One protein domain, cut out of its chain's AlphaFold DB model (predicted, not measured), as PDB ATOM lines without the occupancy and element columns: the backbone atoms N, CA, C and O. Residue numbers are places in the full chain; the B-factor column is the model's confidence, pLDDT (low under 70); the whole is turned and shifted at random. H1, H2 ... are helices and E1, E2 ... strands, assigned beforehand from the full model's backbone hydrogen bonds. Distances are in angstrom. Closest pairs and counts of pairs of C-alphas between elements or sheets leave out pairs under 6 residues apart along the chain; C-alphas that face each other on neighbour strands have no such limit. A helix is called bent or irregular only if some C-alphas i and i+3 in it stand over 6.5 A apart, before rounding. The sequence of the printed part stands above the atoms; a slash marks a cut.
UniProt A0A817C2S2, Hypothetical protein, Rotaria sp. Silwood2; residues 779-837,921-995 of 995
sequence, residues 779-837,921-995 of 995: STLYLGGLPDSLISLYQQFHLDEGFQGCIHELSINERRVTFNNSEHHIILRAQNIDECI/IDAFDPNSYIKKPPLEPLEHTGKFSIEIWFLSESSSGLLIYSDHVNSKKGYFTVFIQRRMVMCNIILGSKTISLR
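Overview. This is residues 779 to 837 and 921 to 995 of the 995 residues of the protein "Hypothetical protein" of Rotaria sp. Silwood2 (UniProt A0A817C2S2). One twisted sheet of nine strands folds over on itself: E1 and the row E6 E7 E8 E9 make one wall, and E2 and E5 make a smaller one partly face to face with it, joined through the sharply bent E4, with E3 along E4's free side. The irregular helix H1 packs on the outside of the larger wall, by E6 and E7. The printed part has 134 residues, with one named helix and nine named strands; along the chain E1 comes first, then H1, then the strands E2 to E9 by number; the class is mostly strand, and the sheet is branched, with antiparallel neighbour pairs and three neighbours beside E4. The whole is compact, with a radius of gyration of the C-alphas of 14.2 A and spans of 41 by 33 by 27 A.

Along the chain. E1, residues 781 to 783, begins with C-alpha 781 at (-44.479, 0.320, -40.654). H1 is residues 788 to 797, 16.2 A long, and is irregular: C-alphas 789 and 792 are 7.8 A apart. E2, residues 805 to 812, is 20.0 A long and bends by 62 degrees at residue 808. E3 is residues 829 to 835, 16.9 A. E4, residues 922 to 932, the longest strand by residues, bends by 125 degrees at residue 925 and measures 15.6 A. E5 is residues 946 to 952, 18.0 A; E6 is 957 to 962; E7 is 972 to 977. E8, residues 980 to 987, is 23.0 A long. E9, residues 990 to 994, ends with C-alpha 994 at (-47.401, 17.111, -49.724).

Arrangement. E4 has three neighbours: E1 and E2 on one side, beside residues 929 to 932 and 922 to 924, and E3 on the other side, beside residues 922 to 931. N 783 and O 930 are 2.9 A apart, N 924 and O 805 2.8 A, and N 923 and O 834 2.8 A, within hydrogen-bond range. E5 is the antiparallel neighbour of E2, at 175 degrees, with N 811 and O 947 at 2.8 A. On the other side of E1 lies E6, with N 782 and O 961 at 2.7 A. E6 E7 E8 E9 form a meander, each strand the antiparallel neighbour of the one before, in three hairpins; N 962 and O 972 are 2.8 A apart, N 982 and O 975 2.8 A, and N 992 and O 985 2.8 A. E5 and E7 are apart. H1 is on the sheet at a height of 8.8 A, only just over none of its strands, with 2 C-alphas falling on E6 and 2 on E7. The closest C-alphas of H1 and E6 are those of Tyr 794 and Leu 958, 7.8 A. In H1, 0 of 6 O i to N i+4 pairs and 5 of 7 O i to N i+3 pairs are within range.

Size, cuts and confidence. The two C-alphas farthest apart, those of Ile 837 and Ser 989, are 43.2 A apart. Residues 838 to 920 are not printed, and C-alphas 837 and 921 are 8.1 A apart across the cut. The links E2 to E3 and E4 to E5 are long. Mean pLDDT of the printed part is 70.5; 60 residues are under 70, among them 810 to 830 and 933 to 944.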
ATOM      1  N   SER A 779     -47.260   0.520 -33.010       56.97
ATOM      2  CA  SER A 779     -47.484   0.902 -34.400       56.97
ATOM      3  C   SER A 779     -46.620   0.064 -35.347       56.97
ATOM      4  O   SER A 779     -45.596  -0.500 -34.960       56.97
ATOM      5  N   THR A 780     -47.051  -0.064 -36.593       67.69
ATOM      6  CA  THR A 780     -46.403  -0.893 -37.607       67.69
ATOM      7  C   THR A 780     -46.100  -0.065 -38.844       67.69
ATOM      8  O   THR A 780     -46.987   0.595 -39.381       67.69
ATOM      9  N   LEU A 781     -44.871  -0.186 -39.345       78.25
ATOM     10  CA  LEU A 781     -44.479   0.320 -40.654       78.25
ATOM     11  C   LEU A 781     -44.694  -0.767 -41.721       78.25
ATOM     12  O   LEU A 781     -44.281  -1.912 -41.542       78.25
ATOM     13  N   TYR A 782     -45.314  -0.401 -42.834       86.38
ATOM     14  CA  TYR A 782     -45.492  -1.208 -44.036       86.38
ATOM     15  C   TYR A 782     -44.838  -0.504 -45.228       86.38
ATOM     16  O   TYR A 782     -44.933   0.718 -45.362       86.38
ATOM     17  N   LEU A 783     -44.188  -1.280 -46.089       87.00
ATOM     18  CA  LEU A 783     -43.500  -0.830 -47.299       87.00
ATOM     19  C   LEU A 783     -44.014  -1.624 -48.500       87.00
ATOM     20  O   LEU A 783     -44.263  -2.822 -48.369       87.00
ATOM     21  N   GLY A 784     -44.161  -0.971 -49.650       87.00
ATOM     22  CA  GLY A 784     -44.586  -1.570 -50.921       87.00
ATOM     23  C   GLY A 784     -46.072  -1.932 -51.027       87.00
ATOM     24  O   GLY A 784     -46.623  -1.927 -52.119       87.00
ATOM     25  N   GLY A 785     -46.760  -2.186 -49.916       87.44
ATOM     26  CA  GLY A 785     -48.171  -2.561 -49.938       87.44
ATOM     27  C   GLY A 785     -48.722  -2.887 -48.556       87.44
ATOM     28  O   GLY A 785     -48.096  -2.605 -47.531       87.44
ATOM     29  N   LEU A 786     -49.910  -3.486 -48.527       84.06
ATOM     30  CA  LEU A 786     -50.634  -3.868 -47.316       84.06
ATOM     31  C   LEU A 786     -51.074  -5.340 -47.367       84.06
ATOM     32  O   LEU A 786     -51.430  -5.826 -48.438       84.06
ATOM     33  N   PRO A 787     -51.120  -6.041 -46.218       79.19
ATOM     34  CA  PRO A 787     -51.694  -7.382 -46.134       79.19
ATOM     35  C   PRO A 787     -53.207  -7.364 -46.388       79.19
ATOM     36  O   PRO A 787     -53.870  -6.363 -46.112       79.19
ATOM     37  N   ASP A 788     -53.769  -8.506 -46.793       73.62
ATOM     38  CA  ASP A 788     -55.190  -8.691 -47.153       73.62
ATOM     39  C   ASP A 788     -56.190  -8.069 -46.163       73.62
ATOM     40  O   ASP A 788     -57.198  -7.482 -46.553       73.62
ATOM     41  N   SER A 789     -55.889  -8.141 -44.862       65.94
ATOM     42  CA  SER A 789     -56.709  -7.576 -43.784       65.94
ATOM     43  C   SER A 789     -56.805  -6.042 -43.776       65.94
ATOM     44  O   SER A 789     -57.635  -5.497 -43.048       65.94
ATOM     45  N   LEU A 790     -55.968  -5.347 -44.552       73.69
ATOM     46  CA  LEU A 790     -55.853  -3.886 -44.617       73.69
ATOM     47  C   LEU A 790     -56.042  -3.314 -46.036       73.69
ATOM     48  O   LEU A 790     -56.003  -2.095 -46.186       73.69
ATOM     49  N   ILE A 791     -56.311  -4.137 -47.059       70.25
ATOM     50  CA  ILE A 791     -56.499  -3.695 -48.463       70.25
ATOM     51  C   ILE A 791     -57.582  -2.605 -48.607       70.25
ATOM     52  O   ILE A 791     -57.466  -1.716 -49.448       70.25
ATOM     53  N   SER A 792     -58.599  -2.590 -47.738       72.50
ATOM     54  CA  SER A 792     -59.631  -1.538 -47.715       72.50
ATOM     55  C   SER A 792     -59.094  -0.122 -47.440       72.50
ATOM     56  O   SER A 792     -59.793   0.856 -47.707       72.50
ATOM     57  N   LEU A 793     -57.855   0.024 -46.952       78.44
ATOM     58  CA  LEU A 793     -57.200   1.323 -46.785       78.44
ATOM     59  C   LEU A 793     -56.779   1.960 -48.117       78.44
ATOM     60  O   LEU A 793     -56.751   3.187 -48.189       78.44
ATOM     61  N   TYR A 794     -56.524   1.190 -49.184       77.62
ATOM     62  CA  TYR A 794     -56.174   1.757 -50.498       77.62
ATOM     63  C   TYR A 794     -57.263   2.715 -51.018       77.62
ATOM     64  O   TYR A 794     -56.960   3.800 -51.520       77.62
ATOM     65  N   GLN A 795     -58.537   2.395 -50.756       77.75
ATOM     66  CA  GLN A 795     -59.685   3.243 -51.096       77.75
ATOM     67  C   GLN A 795     -59.640   4.623 -50.414       77.75
ATOM     68  O   GLN A 795     -60.095   5.604 -50.996       77.75
ATOM     69  N   GLN A 796     -59.048   4.738 -49.217       75.81
ATOM     70  CA  GLN A 796     -58.901   6.024 -48.514       75.81
ATOM     71  C   GLN A 796     -57.899   6.956 -49.212       75.81
ATOM     72  O   GLN A 796     -57.994   8.179 -49.096       75.81
ATOM     73  N   PHE A 797     -56.960   6.388 -49.972       77.12
ATOM     74  CA  PHE A 797     -55.942   7.112 -50.734       77.12
ATOM     75  C   PHE A 797     -56.289   7.240 -52.227       77.12
ATOM     76  O   PHE A 797     -55.566   7.903 -52.968       77.12
ATOM     77  N   HIS A 798     -57.430   6.686 -52.658       81.25
ATOM     78  CA  HIS A 798     -57.806   6.526 -54.069       81.25
ATOM     79  C   HIS A 798     -56.710   5.781 -54.857       81.25
ATOM     80  O   HIS A 798     -56.268   6.218 -55.925       81.25
ATOM     81  N   LEU A 799     -56.244   4.684 -54.261       82.31
ATOM     82  CA  LEU A 799     -55.368   3.679 -54.847       82.31
ATOM     83  C   LEU A 799     -56.176   2.396 -55.056       82.31
ATOM     84  O   LEU A 799     -57.086   2.107 -54.277       82.31
ATOM     85  N   ASP A 800     -55.797   1.620 -56.065       78.94
ATOM     86  CA  ASP A 800     -56.373   0.299 -56.329       78.94
ATOM     87  C   ASP A 800     -55.464  -0.835 -55.811       78.94
ATOM     88  O   ASP A 800     -55.942  -1.931 -55.527       78.94
ATOM     89  N   GLU A 801     -54.160  -0.566 -55.656       84.00
ATOM     90  CA  GLU A 801     -53.119  -1.577 -55.447       84.00
ATOM     91  C   GLU A 801     -51.854  -1.040 -54.729       84.00
ATOM     92  O   GLU A 801     -51.709   0.166 -54.484       84.00
ATOM     93  N   GLY A 802     -50.934  -1.948 -54.377       85.81
ATOM     94  CA  GLY A 802     -49.601  -1.638 -53.848       85.81
ATOM     95  C   GLY A 802     -48.636  -1.077 -54.901       85.81
ATOM     96  O   GLY A 802     -48.974  -0.888 -56.066       85.81
ATOM     97  N   PHE A 803     -47.412  -0.764 -54.492       91.56
ATOM     98  CA  PHE A 803     -46.342  -0.354 -55.395       91.56
ATOM     99  C   PHE A 803     -45.859  -1.526 -56.256       91.56
ATOM    100  O   PHE A 803     -45.286  -2.485 -55.750       91.56
ATOM    101  N   GLN A 804     -45.997  -1.389 -57.576       86.25
ATOM    102  CA  GLN A 804     -45.316  -2.245 -58.543       86.25
ATOM    103  C   GLN A 804     -44.049  -1.556 -59.069       86.25
ATOM    104  O   GLN A 804     -44.111  -0.456 -59.638       86.25
ATOM    105  N   GLY A 805     -42.903  -2.220 -58.930       78.31
ATOM    106  CA  GLY A 805     -41.605  -1.696 -59.351       78.31
ATOM    107  C   GLY A 805     -40.448  -2.290 -58.558       78.31
ATOM    108  O   GLY A 805     -40.580  -3.367 -57.988       78.31
ATOM    109  N   CYS A 806     -39.324  -1.581 -58.501       81.31
ATOM    110  CA  CYS A 806     -38.169  -1.971 -57.692       81.31
ATOM    111  C   CYS A 806     -37.799  -0.893 -56.674       81.31
ATOM    112  O   CYS A 806     -37.920   0.297 -56.972       81.31
ATOM    113  N   ILE A 807     -37.308  -1.300 -55.505       80.06
ATOM    114  CA  ILE A 807     -36.739  -0.416 -54.482       80.06
ATOM    115  C   ILE A 807     -35.250  -0.757 -54.365       80.06
ATOM    116  O   ILE A 807     -34.891  -1.889 -54.065       80.06
ATOM    117  N   HIS A 808     -34.386   0.216 -54.654       70.81
ATOM    118  CA  HIS A 808     -32.928   0.052 -54.643       70.81
ATOM    119  C   HIS A 808     -32.325   0.331 -53.266       70.81
ATOM    120  O   HIS A 808     -31.426  -0.371 -52.805       70.81
ATOM    121  N   GLU A 809     -32.835   1.364 -52.602       70.75
ATOM    122  CA  GLU A 809     -32.377   1.759 -51.283       70.75
ATOM    123  C   GLU A 809     -33.517   2.408 -50.504       70.75
ATOM    124  O   GLU A 809     -34.359   3.124 -51.048       70.75
ATOM    125  N   LEU A 810     -33.535   2.140 -49.206       69.81
ATOM    126  CA  LEU A 810     -34.373   2.807 -48.228       69.81
ATOM    127  C   LEU A 810     -33.476   3.111 -47.034       69.81
ATOM    128  O   LEU A 810     -32.821   2.204 -46.527       69.81
ATOM    129  N   SER A 811     -33.453   4.350 -46.561       67.00
ATOM    130  CA  SER A 811     -32.839   4.709 -45.284       67.00
ATOM    131  C   SER A 811     -33.912   5.241 -44.334       67.00
ATOM    132  O   SER A 811     -34.879   5.888 -44.746       67.00
ATOM    133  N   ILE A 812     -33.790   4.908 -43.050       64.69
ATOM    134  CA  ILE A 812     -34.666   5.402 -41.984       64.69
ATOM    135  C   ILE A 812     -33.762   5.894 -40.861       64.69
ATOM    136  O   ILE A 812     -32.980   5.115 -40.319       64.69
ATOM    137  N   ASN A 813     -33.874   7.175 -40.505       62.66
ATOM    138  CA  ASN A 813     -32.987   7.840 -39.545       62.66
ATOM    139  C   ASN A 813     -31.498   7.591 -39.867       62.66
ATOM    140  O   ASN A 813     -30.745   7.164 -38.997       62.66
ATOM    141  N   GLU A 814     -31.115   7.786 -41.137       60.34
ATOM    142  CA  GLU A 814     -29.742   7.617 -41.664       60.34
ATOM    143  C   GLU A 814     -29.183   6.178 -41.583       60.34
ATOM    144  O   GLU A 814     -28.047   5.917 -41.970       60.34
ATOM    145  N   ARG A 815     -30.003   5.199 -41.176       56.47
ATOM    146  CA  ARG A 815     -29.673   3.768 -41.215       56.47
ATOM    147  C   ARG A 815     -30.249   3.136 -42.477       56.47
ATOM    148  O   ARG A 815     -31.467   3.179 -42.682       56.47
ATOM    149  N   ARG A 816     -29.400   2.525 -43.308       59.00
ATOM    150  CA  ARG A 816     -29.844   1.768 -44.490       59.00
ATOM    151  C   ARG A 816     -30.693   0.571 -44.061       59.00
ATOM    152  O   ARG A 816     -30.367  -0.148 -43.122       59.00
ATOM    153  N   VAL A 817     -31.793   0.362 -44.770       58.59
ATOM    154  CA  VAL A 817     -32.654  -0.807 -44.661       58.59
ATOM    155  C   VAL A 817     -32.199  -1.847 -45.674       58.59
ATOM    156  O   VAL A 817     -32.344  -1.674 -46.881       58.59
ATOM    157  N   THR A 818     -31.695  -2.949 -45.148       54.16
ATOM    158  CA  THR A 818     -31.553  -4.241 -45.814       54.16
ATOM    159  C   THR A 818     -32.924  -4.917 -45.942       54.16
ATOM    160  O   THR A 818     -33.760  -4.858 -45.032       54.16
ATOM    161  N   PHE A 819     -33.171  -5.546 -47.092       57.78
ATOM    162  CA  PHE A 819     -34.415  -6.272 -47.381       57.78
ATOM    163  C   PHE A 819     -34.237  -7.798 -47.456       57.78
ATOM    164  O   PHE A 819     -35.217  -8.541 -47.419       57.78
ATOM    165  N   ASN A 820     -32.986  -8.266 -47.507       50.25
ATOM    166  CA  ASN A 820     -32.646  -9.669 -47.714       50.25
ATOM    167  C   ASN A 820     -32.930 -10.538 -46.466       50.25
ATOM    168  O   ASN A 820     -32.807 -10.091 -45.325       50.25
ATOM    169  N   ASN A 821     -33.282 -11.810 -46.678       44.09
ATOM    170  CA  ASN A 821     -33.859 -12.716 -45.669       44.09
ATOM    171  C   ASN A 821     -32.893 -13.194 -44.555       44.09
ATOM    172  O   ASN A 821     -33.247 -14.081 -43.780       44.09
ATOM    173  N   SER A 822     -31.682 -12.641 -44.452       40.00
ATOM    174  CA  SER A 822     -30.673 -13.028 -43.454       40.00
ATOM    175  C   SER A 822     -30.761 -12.268 -42.121       40.00
ATOM    176  O   SER A 822     -30.207 -12.737 -41.130       40.00
ATOM    177  N   GLU A 823     -31.469 -11.134 -42.051       40.75
ATOM    178  CA  GLU A 823     -31.526 -10.268 -40.857       40.75
ATOM    179  C   GLU A 823     -32.897 -10.308 -40.155       40.75
ATOM    180  O   GLU A 823     -33.745  -9.419 -40.273       40.75
ATOM    181  N   HIS A 824     -33.108 -11.357 -39.359       36.41
ATOM    182  CA  HIS A 824     -34.390 -11.713 -38.726       36.41
ATOM    183  C   HIS A 824     -34.947 -10.735 -37.659       36.41
ATOM    184  O   HIS A 824     -35.942 -11.050 -37.000       36.41
ATOM    185  N   HIS A 825     -34.342  -9.559 -37.459       41.34
ATOM    186  CA  HIS A 825     -34.695  -8.621 -36.380       41.34
ATOM    187  C   HIS A 825     -35.292  -7.287 -36.850       41.34
ATOM    188  O   HIS A 825     -35.902  -6.575 -36.050       41.34
ATOM    189  N   ILE A 826     -35.170  -6.953 -38.138       50.22
ATOM    190  CA  ILE A 826     -35.587  -5.651 -38.688       50.22
ATOM    191  C   ILE A 826     -36.849  -5.765 -39.566       50.22
ATOM    192  O   ILE A 826     -37.615  -4.803 -39.679       50.22
ATOM    193  N   ILE A 827     -37.123  -6.942 -40.135       56.53
ATOM    194  CA  ILE A 827     -38.346  -7.246 -40.892       56.53
ATOM    195  C   ILE A 827     -39.233  -8.182 -40.065       56.53
ATOM    196  O   ILE A 827     -38.853  -9.301 -39.740       56.53
ATOM    197  N   LEU A 828     -40.446  -7.730 -39.742       58.72
ATOM    198  CA  LEU A 828     -41.451  -8.534 -39.035       58.72
ATOM    199  C   LEU A 828     -42.151  -9.534 -39.964       58.72
ATOM    200  O   LEU A 828     -42.672 -10.545 -39.492       58.72
ATOM    201  N   ARG A 829     -42.245  -9.217 -41.263       66.19
ATOM    202  CA  ARG A 829     -42.799 -10.074 -42.325       66.19
ATOM    203  C   ARG A 829     -42.471  -9.482 -43.698       66.19
ATOM    204  O   ARG A 829     -42.604  -8.276 -43.854       66.19
ATOM    205  N   ALA A 830     -42.157 -10.310 -44.685       66.69
ATOM    206  CA  ALA A 830     -42.154  -9.933 -46.100       66.69
ATOM    207  C   ALA A 830     -43.074 -10.887 -46.881       66.69
ATOM    208  O   ALA A 830     -43.265 -12.034 -46.468       66.69
ATOM    209  N   GLN A 831     -43.677 -10.413 -47.969       71.88
ATOM    210  CA  GLN A 831     -44.527 -11.211 -48.855       71.88
ATOM    211  C   GLN A 831     -44.379 -10.717 -50.301       71.88
ATOM    212  O   GLN A 831     -44.359  -9.509 -50.530       71.88
ATOM    213  N   ASN A 832     -44.276 -11.665 -51.240       65.06
ATOM    214  CA  ASN A 832     -44.087 -11.453 -52.682       65.06
ATOM    215  C   ASN A 832     -42.915 -10.512 -53.048       65.06
ATOM    216  O   ASN A 832     -43.066  -9.641 -53.897       65.06
ATOM    217  N   ILE A 833     -41.760 -10.641 -52.393       68.19
ATOM    218  CA  ILE A 833     -40.560  -9.874 -52.762       68.19
ATOM    219  C   ILE A 833     -39.681 -10.748 -53.658       68.19
ATOM    220  O   ILE A 833     -39.293 -11.840 -53.244       68.19
ATOM    221  N   ASP A 834     -39.405 -10.261 -54.867       62.50
ATOM    222  CA  ASP A 834     -38.581 -10.914 -55.892       62.50
ATOM    223  C   ASP A 834     -37.245 -10.166 -56.075       62.50
ATOM    224  O   ASP A 834     -37.074  -9.041 -55.607       62.50
ATOM    225  N   GLU A 835     -36.315 -10.730 -56.848       62.03
ATOM    226  CA  GLU A 835     -35.140 -10.000 -57.339       62.03
ATOM    227  C   GLU A 835     -35.504  -9.091 -58.535       62.03
ATOM    228  O   GLU A 835     -36.148  -9.511 -59.503       62.03
ATOM    229  N   CYS A 836     -35.058  -7.833 -58.502       65.19
ATOM    230  CA  CYS A 836     -35.223  -6.845 -59.569       65.19
ATOM    231  C   CYS A 836     -34.266  -7.111 -60.735       65.19
ATOM    232  O   CYS A 836     -33.236  -6.465 -60.924       65.19
ATOM    233  N   ILE A 837     -34.651  -8.087 -61.545       55.31
ATOM    234  CA  ILE A 837     -33.975  -8.462 -62.780       55.31
ATOM    235  C   ILE A 837     -34.365  -7.497 -63.914       55.31
ATOM    236  O   ILE A 837     -35.519  -7.077 -64.037       55.31
ATOM    237  N   ILE A 921     -31.333  -6.283 -55.627       56.72
ATOM    238  CA  ILE A 921     -32.282  -5.160 -55.583       56.72
ATOM    239  C   ILE A 921     -33.683  -5.763 -55.511       56.72
ATOM    240  O   ILE A 921     -33.969  -6.696 -56.257       56.72
ATOM    241  N   ASP A 922     -34.566  -5.234 -54.673       66.44
ATOM    242  CA  ASP A 922     -35.864  -5.854 -54.396       66.44
ATOM    243  C   ASP A 922     -36.960  -5.388 -55.362       66.44
ATOM    244  O   ASP A 922     -37.184  -4.188 -55.560       66.44
ATOM    245  N   ALA A 923     -37.674  -6.345 -55.951       68.94
ATOM    246  CA  ALA A 923     -38.835  -6.133 -56.803       68.94
ATOM    247  C   ALA A 923     -40.145  -6.413 -56.057       68.94
ATOM    248  O   ALA A 923     -40.294  -7.401 -55.338       68.94
ATOM    249  N   PHE A 924     -41.118  -5.539 -56.299       79.75
ATOM    250  CA  PHE A 924     -42.450  -5.542 -55.713       79.75
ATOM    251  C   PHE A 924     -43.500  -5.710 -56.822       79.75
ATOM    252  O   PHE A 924     -43.437  -5.067 -57.877       79.75
ATOM    253  N   ASP A 925     -44.460  -6.595 -56.574       76.19
ATOM    254  CA  ASP A 925     -45.724  -6.746 -57.286       76.19
ATOM    255  C   ASP A 925     -46.859  -5.996 -56.539       76.19
ATOM    256  O   ASP A 925     -46.678  -5.580 -55.393       76.19
ATOM    257  N   PRO A 926     -48.038  -5.799 -57.158       75.06
ATOM    258  CA  PRO A 926     -49.142  -5.033 -56.564       75.06
ATOM    259  C   PRO A 926     -49.687  -5.535 -55.204       75.06
ATOM    260  O   PRO A 926     -50.421  -4.805 -54.533       75.06
ATOM    261  N   ASN A 927     -49.351  -6.760 -54.790       74.81
ATOM    262  CA  ASN A 927     -49.720  -7.397 -53.516       74.81
ATOM    263  C   ASN A 927     -48.521  -7.570 -52.562       74.81
ATOM    264  O   ASN A 927     -48.675  -8.118 -51.465       74.81
ATOM    265  N   SER A 928     -47.327  -7.137 -52.963       80.25
ATOM    266  CA  SER A 928     -46.112  -7.247 -52.162       80.25
ATOM    267  C   SER A 928     -46.127  -6.298 -50.976       80.25
ATOM    268  O   SER A 928     -46.525  -5.140 -51.091       80.25
ATOM    269  N   TYR A 929     -45.641  -6.757 -49.823       84.12
ATOM    270  CA  TYR A 929     -45.427  -5.869 -48.681       84.12
ATOM    271  C   TYR A 929     -44.310  -6.346 -47.761       84.12
ATOM    272  O   TYR A 929     -44.086  -7.545 -47.575       84.12
ATOM    273  N   ILE A 930     -43.666  -5.383 -47.103       79.81
ATOM    274  CA  ILE A 930     -42.720  -5.618 -46.011       79.81
ATOM    275  C   ILE A 930     -43.233  -4.907 -44.760       79.81
ATOM    276  O   ILE A 930     -43.393  -3.689 -44.739       79.81
ATOM    277  N   LYS A 931     -43.496  -5.681 -43.708       77.56
ATOM    278  CA  LYS A 931     -43.896  -5.235 -42.373       77.56
ATOM    279  C   LYS A 931     -42.653  -5.063 -41.500       77.56
ATOM    280  O   LYS A 931     -41.851  -5.990 -41.389       77.56
ATOM    281  N   LYS A 932     -42.522  -3.932 -40.814       71.06
ATOM    282  CA  LYS A 932     -41.391  -3.578 -39.940       71.06
ATOM    283  C   LYS A 932     -41.876  -3.030 -38.582       71.06
ATOM    284  O   LYS A 932     -43.060  -2.694 -38.455       71.06
ATOM    285  N   PRO A 933     -41.003  -2.956 -37.556       61.50
ATOM    286  CA  PRO A 933     -41.290  -2.249 -36.303       61.50
ATOM    287  C   PRO A 933     -41.671  -0.770 -36.545       61.50
ATOM    288  O   PRO A 933     -41.469  -0.266 -37.654       61.50
ATOM    289  N   PRO A 934     -42.238  -0.061 -35.550       62.53
ATOM    290  CA  PRO A 934     -42.635   1.336 -35.721       62.53
ATOM    291  C   PRO A 934     -41.451   2.255 -36.037       62.53
ATOM    292  O   PRO A 934     -40.317   1.993 -35.644       62.53
ATOM    293  N   LEU A 935     -41.752   3.382 -36.686       61.00
ATOM    294  CA  LEU A 935     -40.823   4.502 -36.835       61.00
ATOM    295  C   LEU A 935     -40.551   5.125 -35.457       61.00
ATOM    296  O   LEU A 935     -41.395   5.846 -34.922       61.00
ATOM    297  N   GLU A 936     -39.386   4.842 -34.879       55.72
ATOM    298  CA  GLU A 936     -38.942   5.467 -33.631       55.72
ATOM    299  C   GLU A 936     -38.300   6.844 -33.930       55.72
ATOM    300  O   GLU A 936     -37.503   6.955 -34.869       55.72
ATOM    301  N   PRO A 937     -38.651   7.925 -33.200       54.62
ATOM    302  CA  PRO A 937     -38.033   9.236 -33.399       54.62
ATOM    303  C   PRO A 937     -36.560   9.248 -32.979       54.62
ATOM    304  O   PRO A 937     -36.191   8.604 -32.000       54.62
ATOM    305  N   LEU A 938     -35.751  10.075 -33.644       52.53
ATOM    306  CA  LEU A 938     -34.398  10.416 -33.196       52.53
ATOM    307  C   LEU A 938     -34.457  10.995 -31.772       52.53
ATOM    308  O   LEU A 938     -35.232  11.931 -31.519       52.53
ATOM    309  N   GLU A 939     -33.657  10.437 -30.852       45.97
ATOM    310  CA  GLU A 939     -33.760  10.716 -29.414       45.97
ATOM    311  C   GLU A 939     -33.787  12.226 -29.115       45.97
ATOM    312  O   GLU A 939     -33.044  13.024 -29.683       45.97
ATOM    313  N   HIS A 940     -34.710  12.625 -28.238       44.66
ATOM    314  CA  HIS A 940     -34.961  14.007 -27.805       44.66
ATOM    315  C   HIS A 940     -35.428  15.031 -28.862       44.66
ATOM    316  O   HIS A 940     -35.777  16.147 -28.477       44.66
ATOM    317  N   THR A 941     -35.534  14.691 -30.153       48.91
ATOM    318  CA  THR A 941     -35.957  15.665 -31.190       48.91
ATOM    319  C   THR A 941     -37.428  15.574 -31.602       48.91
ATOM    320  O   THR A 941     -37.989  16.558 -32.086       48.91
ATOM    321  N   GLY A 942     -38.052  14.397 -31.465       53.28
ATOM    322  CA  GLY A 942     -39.394  14.129 -32.003       53.28
ATOM    323  C   GLY A 942     -39.467  14.100 -33.540       53.28
ATOM    324  O   GLY A 942     -40.566  14.130 -34.091       53.28
ATOM    325  N   LYS A 943     -38.317  14.058 -34.225       56.47
ATOM    326  CA  LYS A 943     -38.190  14.005 -35.687       56.47
ATOM    327  C   LYS A 943     -37.827  12.592 -36.146       56.47
ATOM    328  O   LYS A 943     -37.231  11.826 -35.393       56.47
ATOM    329  N   PHE A 944     -38.156  12.276 -37.392       66.06
ATOM    330  CA  PHE A 944     -37.691  11.085 -38.100       66.06
ATOM    331  C   PHE A 944     -37.295  11.478 -39.529       66.06
ATOM    332  O   PHE A 944     -37.832  12.453 -40.061       66.06
ATOM    333  N   SER A 945     -36.369  10.736 -40.133       70.81
ATOM    334  CA  SER A 945     -35.943  10.907 -41.528       70.81
ATOM    335  C   SER A 945     -36.212   9.625 -42.314       70.81
ATOM    336  O   SER A 945     -36.041   8.533 -41.771       70.81
ATOM    337  N   ILE A 946     -36.662   9.746 -43.563       74.19
ATOM    338  CA  ILE A 946     -36.874   8.622 -44.486       74.19
ATOM    339  C   ILE A 946     -36.416   9.056 -45.875       74.19
ATOM    340  O   ILE A 946     -36.900  10.061 -46.394       74.19
ATOM    341  N   GLU A 947     -35.550   8.261 -46.488       79.56
ATOM    342  CA  GLU A 947     -35.086   8.428 -47.865       79.56
ATOM    343  C   GLU A 947     -35.362   7.137 -48.638       79.56
ATOM    344  O   GLU A 947     -35.131   6.051 -48.113       79.56
ATOM    345  N   ILE A 948     -35.887   7.224 -49.863       81.44
ATOM    346  CA  ILE A 948     -36.267   6.044 -50.648       81.44
ATOM    347  C   ILE A 948     -35.942   6.230 -52.131       81.44
ATOM    348  O   ILE A 948     -36.406   7.172 -52.774       81.44
ATOM    349  N   TRP A 949     -35.187   5.282 -52.678       78.12
ATOM    350  CA  TRP A 949     -34.781   5.213 -54.076       78.12
ATOM    351  C   TRP A 949     -35.524   4.061 -54.754       78.12
ATOM    352  O   TRP A 949     -35.306   2.893 -54.430       78.12
ATOM    353  N   PHE A 950     -36.425   4.379 -55.685       85.06
ATOM    354  CA  PHE A 950     -37.298   3.397 -56.331       85.06
ATOM    355  C   PHE A 950     -37.510   3.681 -57.824       85.06
ATOM    356  O   PHE A 950     -37.420   4.819 -58.286       85.06
ATOM    357  N   LEU A 951     -37.866   2.637 -58.572       79.12
ATOM    358  CA  LEU A 951     -38.273   2.689 -59.975       79.12
ATOM    359  C   LEU A 951     -39.674   2.083 -60.105       79.12
ATOM    360  O   LEU A 951     -39.837   0.879 -59.930       79.12
ATOM    361  N   SER A 952     -40.687   2.896 -60.415       81.56
ATOM    362  CA  SER A 952     -42.065   2.405 -60.556       81.56
ATOM    363  C   SER A 952     -42.368   1.892 -61.964       81.56
ATOM    364  O   SER A 952     -42.022   2.533 -62.960       81.56
ATOM    365  N   GLU A 953     -43.071   0.762 -62.054       77.12
ATOM    366  CA  GLU A 953     -43.673   0.287 -63.302       77.12
ATOM    367  C   GLU A 953     -45.119   0.778 -63.491       77.12
ATOM    368  O   GLU A 953     -45.554   0.920 -64.638       77.12
ATOM    369  N   SER A 954     -45.841   1.066 -62.398       79.88
ATOM    370  CA  SER A 954     -47.219   1.579 -62.414       79.88
ATOM    371  C   SER A 954     -47.274   3.114 -62.326       79.88
ATOM    372  O   SER A 954     -46.291   3.801 -62.055       79.88
ATOM    373  N   SER A 955     -48.449   3.688 -62.597       82.06
ATOM    374  CA  SER A 955     -48.704   5.135 -62.450       82.06
ATOM    375  C   SER A 955     -49.382   5.509 -61.125       82.06
ATOM    376  O   SER A 955     -49.630   6.693 -60.871       82.06
ATOM    377  N   SER A 956     -49.672   4.499 -60.304       84.31
ATOM    378  CA  SER A 956     -50.309   4.568 -58.991       84.31
ATOM    379  C   SER A 956     -49.754   3.434 -58.117       84.31
ATOM    380  O   SER A 956     -49.346   2.414 -58.663       84.31
ATOM    381  N   GLY A 957     -49.721   3.589 -56.792       87.19
ATOM    382  CA  GLY A 957     -49.346   2.499 -55.876       87.19
ATOM    383  C   GLY A 957     -48.791   2.972 -54.531       87.19
ATOM    384  O   GLY A 957     -48.164   4.029 -54.441       87.19
ATOM    385  N   LEU A 958     -49.022   2.205 -53.464       91.94
ATOM    386  CA  LEU A 958     -48.580   2.545 -52.104       91.94
ATOM    387  C   LEU A 958     -47.091   2.236 -51.871       91.94
ATOM    388  O   LEU A 958     -46.692   1.081 -51.925       91.94
ATOM    389  N   LEU A 959     -46.284   3.239 -51.508       89.75
ATOM    390  CA  LEU A 959     -44.863   3.049 -51.179       89.75
ATOM    391  C   LEU A 959     -44.639   2.770 -49.686       89.75
ATOM    392  O   LEU A 959     -43.891   1.860 -49.337       89.75
ATOM    393  N   ILE A 960     -45.263   3.555 -48.802       90.00
ATOM    394  CA  ILE A 960     -45.084   3.478 -47.345       90.00
ATOM    395  C   ILE A 960     -46.421   3.727 -46.638       90.00
ATOM    396  O   ILE A 960     -47.154   4.652 -46.993       90.00
ATOM    397  N   TYR A 961     -46.717   2.969 -45.585       87.62
ATOM    398  CA  TYR A 961     -47.814   3.237 -44.649       87.62
ATOM    399  C   TYR A 961     -47.380   2.930 -43.212       87.62
ATOM    400  O   TYR A 961     -46.821   1.875 -42.945       87.62
ATOM    401  N   SER A 962     -47.648   3.831 -42.272       82.25
ATOM    402  CA  SER A 962     -47.379   3.640 -40.845       82.25
ATOM    403  C   SER A 962     -48.559   4.137 -40.022       82.25
ATOM    404  O   SER A 962     -48.994   5.282 -40.184       82.25
ATOM    405  N   ASP A 963     -49.095   3.287 -39.150       69.38
ATOM    406  CA  ASP A 963     -50.184   3.652 -38.251       69.38
ATOM    407  C   ASP A 963     -49.676   4.233 -36.919       69.38
ATOM    408  O   ASP A 963     -48.500   4.174 -36.577       69.38
ATOM    409  N   HIS A 964     -50.582   4.860 -36.169       61.19
ATOM    410  CA  HIS A 964     -50.396   5.316 -34.787       61.19
ATOM    411  C   HIS A 964     -49.066   6.034 -34.457       61.19
ATOM    412  O   HIS A 964     -48.398   5.715 -33.473       61.19
ATOM    413  N   VAL A 965     -48.753   7.103 -35.201       50.31
ATOM    414  CA  VAL A 965     -47.544   7.943 -35.015       50.31
ATOM    415  C   VAL A 965     -47.408   8.528 -33.592       50.31
ATOM    416  O   VAL A 965     -46.302   8.839 -33.167       50.31
ATOM    417  N   ASN A 966     -48.504   8.691 -32.829       43.34
ATOM    418  CA  ASN A 966     -48.445   9.121 -31.420       43.34
ATOM    419  C   ASN A 966     -49.761   8.876 -30.642       43.34
ATOM    420  O   ASN A 966     -50.566   9.793 -30.507       43.34
ATOM    421  N   SER A 967     -49.986   7.670 -30.091       44.31
ATOM    422  CA  SER A 967     -51.034   7.284 -29.090       44.31
ATOM    423  C   SER A 967     -52.519   7.670 -29.328       44.31
ATOM    424  O   SER A 967     -53.404   7.265 -28.575       44.31
ATOM    425  N   LYS A 968     -52.831   8.406 -30.394       45.56
ATOM    426  CA  LYS A 968     -54.154   8.843 -30.848       45.56
ATOM    427  C   LYS A 968     -54.190   8.665 -32.363       45.56
ATOM    428  O   LYS A 968     -53.264   9.101 -33.035       45.56
ATOM    429  N   LYS A 969     -55.247   8.018 -32.866       52.38
ATOM    430  CA  LYS A 969     -55.521   7.699 -34.285       52.38
ATOM    431  C   LYS A 969     -54.908   8.714 -35.274       52.38
ATOM    432  O   LYS A 969     -55.476   9.782 -35.484       52.38
ATOM    433  N   GLY A 970     -53.771   8.372 -35.869       62.06
ATOM    434  CA  GLY A 970     -53.040   9.213 -36.817       62.06
ATOM    435  C   GLY A 970     -52.000   8.375 -37.550       62.06
ATOM    436  O   GLY A 970     -51.411   7.490 -36.933       62.06
ATOM    437  N   TYR A 971     -51.823   8.607 -38.848       76.56
ATOM    438  CA  TYR A 971     -50.995   7.782 -39.733       76.56
ATOM    439  C   TYR A 971     -50.055   8.638 -40.588       76.56
ATOM    440  O   TYR A 971     -50.282   9.833 -40.785       76.56
ATOM    441  N   PHE A 972     -49.019   7.999 -41.118       82.94
ATOM    442  CA  PHE A 972     -48.086   8.531 -42.107       82.94
ATOM    443  C   PHE A 972     -48.129   7.632 -43.346       82.94
ATOM    444  O   PHE A 972     -48.118   6.411 -43.210       82.94
ATOM    445  N   THR A 973     -48.186   8.195 -44.550       87.38
ATOM    446  CA  THR A 973     -48.146   7.397 -45.783       87.38
ATOM    447  C   THR A 973     -47.515   8.146 -46.949       87.38
ATOM    448  O   THR A 973     -47.709   9.351 -47.097       87.38
ATOM    449  N   VAL A 974     -46.790   7.403 -47.786       89.81
ATOM    450  CA  VAL A 974     -46.215   7.851 -49.057       89.81
ATOM    451  C   VAL A 974     -46.741   6.938 -50.161       89.81
ATOM    452  O   VAL A 974     -46.741   5.717 -50.007       89.81
ATOM    453  N   PHE A 975     -47.198   7.503 -51.274       91.50
ATOM    454  CA  PHE A 975     -47.749   6.744 -52.397       91.50
ATOM    455  C   PHE A 975     -47.562   7.477 -53.721       91.50
ATOM    456  O   PHE A 975     -47.383   8.690 -53.757       91.50
ATOM    457  N   ILE A 976     -47.625   6.745 -54.823       89.31
ATOM    458  CA  ILE A 976     -47.643   7.295 -56.174       89.31
ATOM    459  C   ILE A 976     -49.104   7.446 -56.588       89.31
ATOM    460  O   ILE A 976     -49.899   6.527 -56.398       89.31
ATOM    461  N   GLN A 977     -49.466   8.580 -57.182       87.25
ATOM    462  CA  GLN A 977     -50.769   8.762 -57.817       87.25
ATOM    463  C   GLN A 977     -50.632   9.658 -59.048       87.25
ATOM    464  O   GLN A 977     -50.096  10.762 -58.970       87.25
ATOM    465  N   ARG A 978     -51.117   9.188 -60.206       82.19
ATOM    466  CA  ARG A 978     -50.998   9.887 -61.505       82.19
ATOM    467  C   ARG A 978     -49.548  10.298 -61.831       82.19
ATOM    468  O   ARG A 978     -49.317  11.380 -62.361       82.19
ATOM    469  N   ARG A 979     -48.583   9.418 -61.528       80.06
ATOM    470  CA  ARG A 979     -47.122   9.628 -61.670       80.06
ATOM    471  C   ARG A 979     -46.501  10.731 -60.792       80.06
ATOM    472  O   ARG A 979     -45.364  11.111 -61.045       80.06
ATOM    473  N   MET A 980     -47.194  11.225 -59.765       80.94
ATOM    474  CA  MET A 980     -46.618  12.117 -58.746       80.94
ATOM    475  C   MET A 980     -46.458  11.372 -57.418       80.94
ATOM    476  O   MET A 980     -47.265  10.490 -57.115       80.94
ATOM    477  N   VAL A 981     -45.437  11.725 -56.633       89.38
ATOM    478  CA  VAL A 981     -45.221  11.173 -55.288       89.38
ATOM    479  C   VAL A 981     -45.974  12.030 -54.276       89.38
ATOM    480  O   VAL A 981     -45.731  13.220 -54.134       89.38
ATOM    481  N   MET A 982     -46.898  11.402 -53.570       85.50
ATOM    482  CA  MET A 982     -47.780  11.997 -52.580       85.50
ATOM    483  C   MET A 982     -47.321  11.588 -51.180       85.50
ATOM    484  O   MET A 982     -47.023  10.416 -50.953       85.50
ATOM    485  N   CYS A 983     -47.346  12.509 -50.217       87.06
ATOM    486  CA  CYS A 983     -47.145  12.184 -48.802       87.06
ATOM    487  C   CYS A 983     -48.274  12.777 -47.951       87.06
ATOM    488  O   CYS A 983     -48.552  13.972 -48.028       87.06
ATOM    489  N   ASN A 984     -48.930  11.944 -47.140       81.88
ATOM    490  CA  ASN A 984     -50.018  12.338 -46.246       81.88
ATOM    491  C   ASN A 984     -49.666  12.003 -44.792       81.88
ATOM    492  O   ASN A 984     -49.332  10.863 -44.468       81.88
ATOM    493  N   ILE A 985     -49.820  12.984 -43.901       77.50
ATOM    494  CA  ILE A 985     -49.573  12.846 -42.461       77.50
ATOM    495  C   ILE A 985     -50.811  13.318 -41.695       77.50
ATOM    496  O   ILE A 985     -51.223  14.470 -41.830       77.50
ATOM    497  N   ILE A 986     -51.397  12.448 -40.869       68.50
ATOM    498  CA  ILE A 986     -52.504  12.797 -39.968       68.50
ATOM    499  C   ILE A 986     -52.031  12.769 -38.518       68.50
ATOM    500  O   ILE A 986     -51.690  11.719 -37.975       68.50
ATOM    501  N   LEU A 987     -52.081  13.933 -37.869       65.44
ATOM    502  CA  LEU A 987     -51.751  14.121 -36.458       65.44
ATOM    503  C   LEU A 987     -53.018  14.543 -35.700       65.44
ATOM    504  O   LEU A 987     -53.332  15.727 -35.555       65.44
ATOM    505  N   GLY A 988     -53.785  13.552 -35.240       62.62
ATOM    506  CA  GLY A 988     -55.067  13.766 -34.569       62.62
ATOM    507  C   GLY A 988     -56.144  14.268 -35.533       62.62
ATOM    508  O   GLY A 988     -56.672  13.493 -36.319       62.62
ATOM    509  N   SER A 989     -56.496  15.554 -35.455       55.31
ATOM    510  CA  SER A 989     -57.536  16.177 -36.293       55.31
ATOM    511  C   SER A 989     -56.988  17.049 -37.431       55.31
ATOM    512  O   SER A 989     -57.762  17.751 -38.079       55.31
ATOM    513  N   LYS A 990     -55.666  17.069 -37.644       56.31
ATOM    514  CA  LYS A 990     -55.019  17.801 -38.742       56.31
ATOM    515  C   LYS A 990     -54.424  16.825 -39.750       56.31
ATOM    516  O   LYS A 990     -53.647  15.954 -39.363       56.31
ATOM    517  N   THR A 991     -54.745  17.042 -41.022       69.25
ATOM    518  CA  THR A 991     -54.140  16.368 -42.176       69.25
ATOM    519  C   THR A 991     -53.181  17.329 -42.864       69.25
ATOM    520  O   THR A 991     -53.543  18.474 -43.132       69.25
ATOM    521  N   ILE A 992     -51.970  16.864 -43.151       74.44
ATOM    522  CA  ILE A 992     -50.966  17.551 -43.962       74.44
ATOM    523  C   ILE A 992     -50.742  16.693 -45.205       74.44
ATOM    524  O   ILE A 992     -50.495  15.495 -45.079       74.44
ATOM    525  N   SER A 993     -50.834  17.304 -46.385       77.81
ATOM    526  CA  SER A 993     -50.601  16.650 -47.674       77.81
ATOM    527  C   SER A 993     -49.509  17.391 -48.432       77.81
ATOM    528  O   SER A 993     -49.606  18.602 -48.625       77.81
ATOM    529  N   LEU A 994     -48.494  16.654 -48.872       74.94
ATOM    530  CA  LEU A 994     -47.401  17.111 -49.724       74.94
ATOM    531  C   LEU A 994     -47.551  16.462 -51.112       74.94
ATOM    532  O   LEU A 994     -48.062  15.342 -51.222       74.94
ATOM    533  N   ARG A 995     -47.154  17.204 -52.148       68.12
ATOM    534  CA  ARG A 995     -47.267  16.891 -53.581       68.12
ATOM    535  C   ARG A 995     -45.953  17.183 -54.286       68.12
ATOM    536  O   ARG A 995     -45.276  18.113 -53.796       68.12
TER     537      ARG A 995